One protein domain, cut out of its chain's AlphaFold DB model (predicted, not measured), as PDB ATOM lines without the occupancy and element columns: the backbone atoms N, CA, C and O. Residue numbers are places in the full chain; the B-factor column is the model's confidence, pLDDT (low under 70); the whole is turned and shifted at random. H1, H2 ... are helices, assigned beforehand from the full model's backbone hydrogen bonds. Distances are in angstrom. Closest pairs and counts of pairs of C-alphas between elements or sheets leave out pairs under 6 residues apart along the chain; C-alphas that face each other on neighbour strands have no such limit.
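Overview. This is residues 2 to 75 of the 163 residues of an uncharacterized protein of Helicobacter pylori Hp P-28b (UniProt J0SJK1). Six short helices are gathered loosely round a common middle, with few contacts between them: H3 lies on one side, the small H5 on the opposite side, and H1, H2, H4 and H6 are set round between these two. H3 meets H1 near one of its ends and makes a corner with H4 at the other, while residues 12 to 25, with no named element, cross the outside from H1 to H2. The printed part has 74 residues with six named helices, H1 to H6 in chain order, and no named strand; the class is all helix. It is compact, with a radius of gyration of the C-alphas of 11.4 A, and rounded, with spans of 27 by 24 by 20 A.

Arrangement. H1, residues 2 to 11, and H3, residues 34 to 44, only just touch, with 3 pairs of C-alphas within 8 A, and only at their ends; the closest C-alphas are those of Trp 11 and Leu 36, 5.8 A apart. Their lines stand at a steep tilt of 62 degrees, opposite ways. H2, residues 26 to 32, is close to H3 but not clearly touching, the closest C-alphas being those of Phe 30 and Tyr 37, 5.9 A apart. H2 only just touches H5, residues 61 to 65, with 3 pairs within 8 A, the closest C-alphas being those of Ile 26 and Ala 61, 4.6 A apart. H3 and H4, residues 46 to 55, only just touch, with 3 such pairs, and only at the corner by their link; they stand about perpendicular at 75 degrees, with the C-alphas of Cys 41 and Met 49 closest at 6.2 A. H6, residues 68 to 74, touches no helix, but is near H3 and H5; the C-alphas of Ile 65 and Val 71, the closest of H5 and H6, are 7.0 A apart. H1 and H6 are only just apart, 8.4 A at the closest. Every O i to N i+4 pair is within hydrogen-bond range in H1, H3, H4, H5 and H6, and 2 of 3 are in H2.

Along the chain. H1 begins at C-alpha 2 (100.558, -47.247, 9.654) and is 14.6 A long. H2 measures 10.5 A. H3, the longest by residues, begins at C-alpha 34 (82.419, -50.354, 22.256) and measures 14.9 A. H4 measures 14.3 A and H5 6.4 A. H6, 10.0 A long, ends at C-alpha 74 (96.463, -37.259, 17.339).

Size, cuts and confidence. The C-alphas farthest apart, those of Ser 15 and Asn 72, are 29.7 A apart. The printed part has no cut. The link from H1 to H2 is long, and the other four are tight. The mean pLDDT of the printed part is 72.3; 29 residues are under 70, among them residues 2 to 18 and 71 to 75.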
ATOM      1  N   ALA A   2     100.169 -46.031   8.937       42.97
ATOM      2  CA  ALA A   2     100.558 -47.247   9.654       42.97
ATOM      3  C   ALA A   2     100.570 -47.114  11.192       42.97
ATOM      4  O   ALA A   2      99.890 -47.876  11.869       42.97
ATOM      5  N   GLN A   3     101.223 -46.090  11.753       47.53
ATOM      6  CA  GLN A   3     101.321 -45.911  13.214       47.53
ATOM      7  C   GLN A   3      99.965 -45.734  13.918       47.53
ATOM      8  O   GLN A   3      99.751 -46.210  15.035       47.53
ATOM      9  N   LEU A   4      99.031 -45.045  13.259       50.25
ATOM     10  CA  LEU A   4      97.691 -44.822  13.788       50.25
ATOM     11  C   LEU A   4      96.837 -46.093  13.688       50.25
ATOM     12  O   LEU A   4      96.120 -46.408  14.634       50.25
ATOM     13  N   LYS A   5      96.981 -46.854  12.592       55.72
ATOM     14  CA  LYS A   5      96.392 -48.194  12.432       55.72
ATOM     15  C   LYS A   5      96.881 -49.121  13.555       55.72
ATOM     16  O   LYS A   5      96.050 -49.749  14.196       55.72
ATOM     17  N   THR A   6      98.173 -49.111  13.901       55.94
ATOM     18  CA  THR A   6      98.713 -49.890  15.032       55.94
ATOM     19  C   THR A   6      98.112 -49.482  16.382       55.94
ATOM     20  O   THR A   6      97.698 -50.344  17.154       55.94
ATOM     21  N   ARG A   7      98.031 -48.182  16.700       55.53
ATOM     22  CA  ARG A   7      97.436 -47.737  17.977       55.53
ATOM     23  C   ARG A   7      95.952 -48.080  18.079       55.53
ATOM     24  O   ARG A   7      95.485 -48.454  19.152       55.53
ATOM     25  N   LEU A   8      95.218 -47.962  16.975       61.50
ATOM     26  CA  LEU A   8      93.811 -48.346  16.933       61.50
ATOM     27  C   LEU A   8      93.651 -49.862  17.059       61.50
ATOM     28  O   LEU A   8      92.800 -50.276  17.831       61.50
ATOM     29  N   LEU A   9      94.506 -50.669  16.419       62.81
ATOM     30  CA  LEU A   9      94.569 -52.126  16.606       62.81
ATOM     31  C   LEU A   9      94.852 -52.516  18.064       62.81
ATOM     32  O   LEU A   9      94.279 -53.478  18.560       62.81
ATOM     33  N   TYR A  10      95.703 -51.764  18.769       60.12
ATOM     34  CA  TYR A  10      95.987 -52.006  20.186       60.12
ATOM     35  C   TYR A  10      94.766 -51.756  21.089       60.12
ATOM     36  O   TYR A  10      94.572 -52.462  22.075       60.12
ATOM     37  N   TRP A  11      93.936 -50.761  20.762       56.66
ATOM     38  CA  TRP A  11      92.700 -50.453  21.497       56.66
ATOM     39  C   TRP A  11      91.454 -51.156  20.941       56.66
ATOM     40  O   TRP A  11      90.379 -51.034  21.531       56.66
ATOM     41  N   GLN A  12      91.574 -51.841  19.806       65.19
ATOM     42  CA  GLN A  12      90.494 -52.590  19.178       65.19
ATOM     43  C   GLN A  12      90.166 -53.816  20.029       65.19
ATOM     44  O   GLN A  12      91.055 -54.470  20.578       65.19
ATOM     45  N   ASP A  13      88.881 -54.142  20.124       67.94
ATOM     46  CA  ASP A  13      88.476 -55.393  20.746       67.94
ATOM     47  C   ASP A  13      88.954 -56.560  19.868       67.94
ATOM     48  O   ASP A  13      88.633 -56.636  18.679       67.94
ATOM     49  N   LYS A  14      89.744 -57.469  20.451       67.25
ATOM     50  CA  LYS A  14      90.348 -58.602  19.730       67.25
ATOM     51  C   LYS A  14      89.306 -59.577  19.175       67.25
ATOM     52  O   LYS A  14      89.625 -60.335  18.263       67.25
ATOM     53  N   SER A  15      88.083 -59.562  19.708       66.94
ATOM     54  CA  SER A  15      86.967 -60.370  19.204       66.94
ATOM     55  C   SER A  15      86.376 -59.828  17.895       66.94
ATOM     56  O   SER A  15      85.724 -60.568  17.157       66.94
ATOM     57  N   VAL A  16      86.642 -58.563  17.555       66.00
ATOM     58  CA  VAL A  16      86.098 -57.908  16.364       66.00
ATOM     59  C   VAL A  16      87.119 -57.969  15.239       66.00
ATOM     60  O   VAL A  16      88.134 -57.273  15.260       66.00
ATOM     61  N   LYS A  17      86.844 -58.768  14.207       67.44
ATOM     62  CA  LYS A  17      87.647 -58.773  12.978       67.44
ATOM     63  C   LYS A  17      87.251 -57.580  12.110       67.44
ATOM     64  O   LYS A  17      86.139 -57.533  11.593       67.44
ATOM     65  N   VAL A  18      88.163 -56.622  11.949       66.62
ATOM     66  CA  VAL A  18      87.993 -55.471  11.050       66.62
ATOM     67  C   VAL A  18      88.973 -55.607   9.896       66.62
ATOM     68  O   VAL A  18      90.186 -55.626  10.105       66.62
ATOM     69  N   ASP A  19      88.434 -55.677   8.683       70.50
ATOM     70  CA  ASP A  19      89.210 -55.529   7.459       70.50
ATOM     71  C   ASP A  19      89.446 -54.034   7.217       70.50
ATOM     72  O   ASP A  19      88.581 -53.313   6.720       70.50
ATOM     73  N   TRP A  20      90.607 -53.555   7.655       66.69
ATOM     74  CA  TRP A  20      90.992 -52.144   7.585       66.69
ATOM     75  C   TRP A  20      91.260 -51.645   6.161       66.69
ATOM     76  O   TRP A  20      91.395 -50.435   5.966       66.69
ATOM     77  N   ASP A  21      91.370 -52.558   5.195       69.38
ATOM     78  CA  ASP A  21      91.650 -52.230   3.800       69.38
ATOM     79  C   ASP A  21      90.351 -52.138   2.981       69.38
ATOM     80  O   ASP A  21      90.342 -51.601   1.872       69.38
ATOM     81  N   LYS A  22      89.222 -52.552   3.575       70.19
ATOM     82  CA  LYS A  22      87.879 -52.332   3.038       70.19
ATOM     83  C   LYS A  22      87.200 -51.125   3.685       70.19
ATOM     84  O   LYS A  22      87.381 -50.856   4.876       70.19
ATOM     85  N   PRO A  23      86.372 -50.388   2.927       68.06
ATOM     86  CA  PRO A  23      85.560 -49.322   3.489       68.06
ATOM     87  C   PRO A  23      84.524 -49.915   4.454       68.06
ATOM     88  O   PRO A  23      83.493 -50.438   4.041       68.06
ATOM     89  N   ILE A  24      84.807 -49.827   5.754       76.88
ATOM     90  CA  ILE A  24      83.857 -50.121   6.827       76.88
ATOM     91  C   ILE A  24      83.216 -48.820   7.297       76.88
ATOM     92  O   ILE A  24      83.924 -47.862   7.627       76.88
ATOM     93  N   LEU A  25      81.885 -48.779   7.337       83.12
ATOM     94  CA  LEU A  25      81.168 -47.638   7.891       83.12
ATOM     95  C   LEU A  25      81.553 -47.456   9.354       83.12
ATOM     96  O   LEU A  25      81.612 -48.405  10.135       83.12
ATOM     97  N   ILE A  26      81.783 -46.208   9.746       80.50
ATOM     98  CA  ILE A  26      82.245 -45.881  11.090       80.50
ATOM     99  C   ILE A  26      81.260 -46.354  12.177       80.50
ATOM    100  O   ILE A  26      81.672 -46.773  13.257       80.50
ATOM    101  N   LYS A  27      79.953 -46.341  11.882       80.56
ATOM    102  CA  LYS A  27      78.912 -46.846  12.789       80.56
ATOM    103  C   LYS A  27      79.066 -48.345  13.039       80.56
ATOM    104  O   LYS A  27      79.036 -48.771  14.191       80.56
ATOM    105  N   ASP A  28      79.294 -49.120  11.982       80.00
ATOM    106  CA  ASP A  28      79.480 -50.569  12.075       80.00
ATOM    107  C   ASP A  28      80.814 -50.916  12.743       80.00
ATOM    108  O   ASP A  28      80.872 -51.806  13.592       80.00
ATOM    109  N   PHE A  29      81.862 -50.135  12.459       78.12
ATOM    110  CA  PHE A  29      83.163 -50.257  13.111       78.12
ATOM    111  C   PHE A  29      83.061 -50.138  14.641       78.12
ATOM    112  O   PHE A  29      83.630 -50.958  15.365       78.12
ATOM    113  N   PHE A  30      82.308 -49.161  15.158       79.38
ATOM    114  CA  PHE A  30      82.150 -48.974  16.605       79.38
ATOM    115  C   PHE A  30      81.087 -49.857  17.255       79.38
ATOM    116  O   PHE A  30      81.182 -50.099  18.457       79.38
ATOM    117  N   LYS A  31      80.123 -50.388  16.491       79.31
ATOM    118  CA  LYS A  31      79.115 -51.329  17.006       79.31
ATOM    119  C   LYS A  31      79.761 -52.581  17.607       79.31
ATOM    120  O   LYS A  31      79.321 -53.040  18.655       79.31
ATOM    121  N   GLY A  32      80.828 -53.085  16.981       69.81
ATOM    122  CA  GLY A  32      81.662 -54.154  17.542       69.81
ATOM    123  C   GLY A  32      82.683 -53.657  18.573       69.81
ATOM    124  O   GLY A  32      83.012 -54.375  19.506       69.81
ATOM    125  N   ASN A  33      83.166 -52.417  18.456       74.50
ATOM    126  CA  ASN A  33      84.283 -51.885  19.247       74.50
ATOM    127  C   ASN A  33      83.848 -50.862  20.314       74.50
ATOM    128  O   ASN A  33      84.315 -49.717  20.329       74.50
ATOM    129  N   ASN A  34      82.971 -51.262  21.239       78.81
ATOM    130  CA  ASN A  34      82.419 -50.354  22.256       78.81
ATOM    131  C   ASN A  34      83.502 -49.780  23.196       78.81
ATOM    132  O   ASN A  34      83.468 -48.600  23.548       78.81
ATOM    133  N   TYR A  35      84.515 -50.577  23.557       75.31
ATOM    134  CA  TYR A  35      85.651 -50.096  24.352       75.31
ATOM    135  C   TYR A  35      86.409 -48.964  23.639       75.31
ATOM    136  O   TYR A  35      86.641 -47.902  24.222       75.31
ATOM    137  N   LEU A  36      86.721 -49.154  22.353       72.75
ATOM    138  CA  LEU A  36      87.391 -48.149  21.532       72.75
ATOM    139  C   LEU A  36      86.539 -46.881  21.393       72.75
ATOM    140  O   LEU A  36      87.063 -45.777  21.534       72.75
ATOM    141  N   TYR A  37      85.227 -47.025  21.179       80.56
ATOM    142  CA  TYR A  37      84.298 -45.892  21.125       80.56
ATOM    143  C   TYR A  37      84.313 -45.088  22.430       80.56
ATOM    144  O   TYR A  37      84.483 -43.868  22.396       80.56
ATOM    145  N   ARG A  38      84.205 -45.750  23.591       78.94
ATOM    146  CA  ARG A  38      84.254 -45.089  24.908       78.94
ATOM    147  C   ARG A  38      85.586 -44.387  25.140       78.94
ATOM    148  O   ARG A  38      85.606 -43.253  25.618       78.94
ATOM    149  N   ARG A  39      86.695 -45.029  24.767       75.62
ATOM    150  CA  ARG A  39      88.036 -44.447  24.885       75.62
ATOM    151  C   ARG A  39      88.180 -43.203  24.013       75.62
ATOM    152  O   ARG A  39      88.677 -42.185  24.485       75.62
ATOM    153  N   LEU A  40      87.698 -43.251  22.774       74.31
ATOM    154  CA  LEU A  40      87.693 -42.095  21.884       74.31
ATOM    155  C   LEU A  40      86.722 -41.008  22.354       74.31
ATOM    156  O   LEU A  40      87.060 -39.843  22.236       74.31
ATOM    157  N   CYS A  41      85.581 -41.339  22.961       80.56
ATOM    158  CA  CYS A  41      84.701 -40.344  23.585       80.56
ATOM    159  C   CYS A  41      85.376 -39.631  24.761       80.56
ATOM    160  O   CYS A  41      85.250 -38.415  24.876       80.56
ATOM    161  N   PHE A  42      86.110 -40.359  25.607       74.12
ATOM    162  CA  PHE A  42      86.896 -39.761  26.691       74.12
ATOM    163  C   PHE A  42      87.977 -38.823  26.143       74.12
ATOM    164  O   PHE A  42      88.177 -37.727  26.655       74.12
ATOM    165  N   LEU A  43      88.658 -39.237  25.073       69.94
ATOM    166  CA  LEU A  43      89.783 -38.483  24.533       69.94
ATOM    167  C   LEU A  43      89.356 -37.319  23.632       69.94
ATOM    168  O   LEU A  43      89.915 -36.234  23.740       69.94
ATOM    169  N   LEU A  44      88.399 -37.513  22.728       73.19
ATOM    170  CA  LEU A  44      87.938 -36.526  21.742       73.19
ATOM    171  C   LEU A  44      86.770 -35.676  22.252       73.19
ATOM    172  O   LEU A  44      86.558 -34.576  21.750       73.19
ATOM    173  N   GLY A  45      86.061 -36.154  23.271       80.94
ATOM    174  CA  GLY A  45      84.826 -35.569  23.772       80.94
ATOM    175  C   GLY A  45      83.602 -36.236  23.147       80.94
ATOM    176  O   GLY A  45      83.495 -36.375  21.928       80.94
ATOM    177  N   LYS A  46      82.639 -36.613  23.993       85.00
ATOM    178  CA  LYS A  46      81.388 -37.259  23.567       85.00
ATOM    179  C   LYS A  46      80.616 -36.410  22.548       85.00
ATOM    180  O   LYS A  46      80.230 -36.913  21.500       85.00
ATOM    181  N   HIS A  47      80.483 -35.105  22.795       85.25
ATOM    182  CA  HIS A  47      79.792 -34.187  21.880       85.25
ATOM    183  C   HIS A  47      80.421 -34.119  20.486       85.25
ATOM    184  O   HIS A  47      79.702 -33.990  19.495       85.25
ATOM    185  N   PHE A  48      81.752 -34.198  20.401       83.25
ATOM    186  CA  PHE A  48      82.443 -34.248  19.118       83.25
ATOM    187  C   PHE A  48      82.111 -35.546  18.385       83.25
ATOM    188  O   PHE A  48      81.702 -35.495  17.228       83.25
ATOM    189  N   MET A  49      82.242 -36.685  19.070       85.31
ATOM    190  CA  MET A  49      81.945 -37.997  18.497       85.31
ATOM    191  C   MET A  49      80.513 -38.034  17.961       85.31
ATOM    192  O   MET A  49      80.307 -38.310  16.783       85.31
ATOM    193  N   ASP A  50      79.536 -37.647  18.780       85.81
ATOM    194  CA  ASP A  50      78.121 -37.649  18.406       85.81
ATOM    195  C   ASP A  50      77.840 -36.739  17.197       85.81
ATOM    196  O   ASP A  50      77.147 -37.141  16.258       85.81
ATOM    197  N   ARG A  51      78.433 -35.535  17.163       86.12
ATOM    198  CA  ARG A  51      78.329 -34.616  16.017       86.12
ATOM    199  C   ARG A  51      78.963 -35.208  14.761       86.12
ATOM    200  O   ARG A  51      78.379 -35.101  13.682       86.12
ATOM    201  N   PHE A  52      80.127 -35.841  14.893       84.19
ATOM    202  CA  PHE A  52      80.816 -36.483  13.781       84.19
ATOM    203  C   PHE A  52      79.935 -37.572  13.158       84.19
ATOM    204  O   PHE A  52      79.709 -37.538  11.951       84.19
ATOM    205  N   PHE A  53      79.366 -38.481  13.960       83.38
ATOM    206  CA  PHE A  53      78.477 -39.541  13.459       83.38
ATOM    207  C   PHE A  53      77.186 -39.014  12.846       83.38
ATOM    208  O   PHE A  53      76.691 -39.596  11.877       83.38
ATOM    209  N   LYS A  54      76.625 -37.942  13.418       85.19
ATOM    210  CA  LYS A  54      75.401 -37.320  12.911       85.19
ATOM    211  C   LYS A  54      75.623 -36.715  11.527       85.19
ATOM    212  O   LYS A  54      74.816 -36.941  10.633       85.19
ATOM    213  N   ASN A  55      76.730 -35.999  11.349       85.50
ATOM    214  CA  ASN A  55      77.021 -35.281  10.110       85.50
ATOM    215  C   ASN A  55      77.666 -36.176   9.040       85.50
ATOM    216  O   ASN A  55      77.588 -35.865   7.858       85.50
ATOM    217  N   ASN A  56      78.267 -37.301   9.437       81.88
ATOM    218  CA  ASN A  56      79.027 -38.186   8.555       81.88
ATOM    219  C   ASN A  56      78.492 -39.627   8.600       81.88
ATOM    220  O   ASN A  56      79.230 -40.584   8.825       81.88
ATOM    221  N   ALA A  57      77.184 -39.803   8.389       77.12
ATOM    222  CA  ALA A  57      76.514 -41.098   8.543       77.12
ATOM    223  C   ALA A  57      77.034 -42.206   7.602       77.12
ATOM    224  O   ALA A  57      76.911 -43.382   7.939       77.12
ATOM    225  N   LYS A  58      77.604 -41.828   6.449       84.75
ATOM    226  CA  LYS A  58      78.205 -42.734   5.455       84.75
ATOM    227  C   LYS A  58      79.740 -42.751   5.495       84.75
ATOM    228  O   LYS A  58      80.349 -43.381   4.639       84.75
ATOM    229  N   ALA A  59      80.366 -42.051   6.444       84.31
ATOM    230  CA  ALA A  59      81.820 -42.033   6.532       84.31
ATOM    231  C   ALA A  59      82.362 -43.407   6.907       84.31
ATOM    232  O   ALA A  59      81.810 -44.119   7.756       84.31
ATOM    233  N   SER A  60      83.487 -43.748   6.297       81.81
ATOM    234  CA  SER A  60      84.267 -44.903   6.691       81.81
ATOM    235  C   SER A  60      85.089 -44.615   7.952       81.81
ATOM    236  O   SER A  60      85.339 -43.462   8.320       81.81
ATOM    237  N   ALA A  61      85.578 -45.669   8.607       73.62
ATOM    238  CA  ALA A  61      86.575 -45.524   9.667       73.62
ATOM    239  C   ALA A  61      87.822 -44.758   9.179       73.62
ATOM    240  O   ALA A  61      88.396 -43.980   9.939       73.62
ATOM    241  N   LYS A  62      88.199 -44.922   7.899       73.19
ATOM    242  CA  LYS A  62      89.311 -44.206   7.254       73.19
ATOM    243  C   LYS A  62      89.053 -42.699   7.163       73.19
ATOM    244  O   LYS A  62      89.965 -41.917   7.432       73.19
ATOM    245  N   ASP A  63      87.831 -42.293   6.837       75.44
ATOM    246  CA  ASP A  63      87.452 -40.877   6.746       75.44
ATOM    247  C   ASP A  63      87.502 -40.204   8.121       75.44
ATOM    248  O   ASP A  63      87.997 -39.088   8.260       75.44
ATOM    249  N   PHE A  64      87.087 -40.917   9.170       78.00
ATOM    250  CA  PHE A  64      87.172 -40.426  10.545       78.00
ATOM    251  C   PHE A  64      88.595 -40.182  11.020       78.00
ATOM    252  O   PHE A  64      88.906 -39.096  11.509       78.00
ATOM    253  N   ILE A  65      89.481 -41.158  10.842       69.75
ATOM    254  CA  ILE A  65      90.880 -41.027  11.271       69.75
ATOM    255  C   ILE A  65      91.672 -40.030  10.409       69.75
ATOM    256  O   ILE A  65      92.758 -39.599  10.801       69.75
ATOM    257  N   SER A  66      91.130 -39.667   9.244       69.75
ATOM    258  CA  SER A  66      91.674 -38.644   8.346       69.75
ATOM    259  C   SER A  66      91.027 -37.271   8.550       69.75
ATOM    260  O   SER A  66      91.461 -36.307   7.923       69.75
ATOM    261  N   SER A  67      90.017 -37.156   9.420       72.56
ATOM    262  CA  SER A  67      89.349 -35.885   9.702       72.56
ATOM    263  C   SER A  67      90.319 -34.879  10.316       72.56
ATOM    264  O   SER A  67      91.216 -35.240  11.084       72.56
ATOM    265  N   LYS A  68      90.130 -33.597   9.988       71.38
ATOM    266  CA  LYS A  68      90.981 -32.500  10.462       71.38
ATOM    267  C   LYS A  68      91.051 -32.469  11.989       71.38
ATOM    268  O   LYS A  68      92.114 -32.261  12.557       71.38
ATOM    269  N   GLU A  69      89.939 -32.728  12.659       71.88
ATOM    270  CA  GLU A  69      89.812 -32.739  14.111       71.88
ATOM    271  C   GLU A  69      90.548 -33.921  14.748       71.88
ATOM    272  O   GLU A  69      91.251 -33.741  15.744       71.88
ATOM    273  N   PHE A  70      90.449 -35.117  14.152       71.75
ATOM    274  CA  PHE A  70      91.202 -36.282  14.612       71.75
ATOM    275  C   PHE A  70      92.707 -36.072  14.399       71.75
ATOM    276  O   PHE A  70      93.509 -36.296  15.308       71.75
ATOM    277  N   VAL A  71      93.094 -35.592  13.215       67.56
ATOM    278  CA  VAL A  71      94.482 -35.284  12.855       67.56
ATOM    279  C   VAL A  71      95.070 -34.225  13.781       67.56
ATOM    280  O   VAL A  71      96.128 -34.465  14.345       67.56
ATOM    281  N   ASN A  72      94.377 -33.115  14.031       66.06
ATOM    282  CA  ASN A  72      94.865 -32.054  14.917       66.06
ATOM    283  C   ASN A  72      95.091 -32.524  16.361       66.06
ATOM    284  O   ASN A  72      95.899 -31.941  17.077       66.06
ATOM    285  N   LYS A  73      94.364 -33.557  16.803       65.00
ATOM    286  CA  LYS A  73      94.454 -34.078  18.171       65.00
ATOM    287  C   LYS A  73      95.443 -35.235  18.324       65.00
ATOM    288  O   LYS A  73      96.001 -35.407  19.405       65.00
ATOM    289  N   TYR A  74      95.667 -36.025  17.270       55.06
ATOM    290  CA  TYR A  74      96.463 -37.259  17.339       55.06
ATOM    291  C   TYR A  74      97.654 -37.338  16.394       55.06
ATOM    292  O   TYR A  74      98.503 -38.215  16.579       55.06
ATOM    293  N   ARG A  75      97.747 -36.459  15.398       55.38
ATOM    294  CA  ARG A  75      98.981 -36.271  14.644       55.38
ATOM    295  C   ARG A  75      99.710 -35.078  15.228       55.38
ATOM    296  O   ARG A  75      99.148 -34.000  15.387       55.38
TER     297      ARG A  75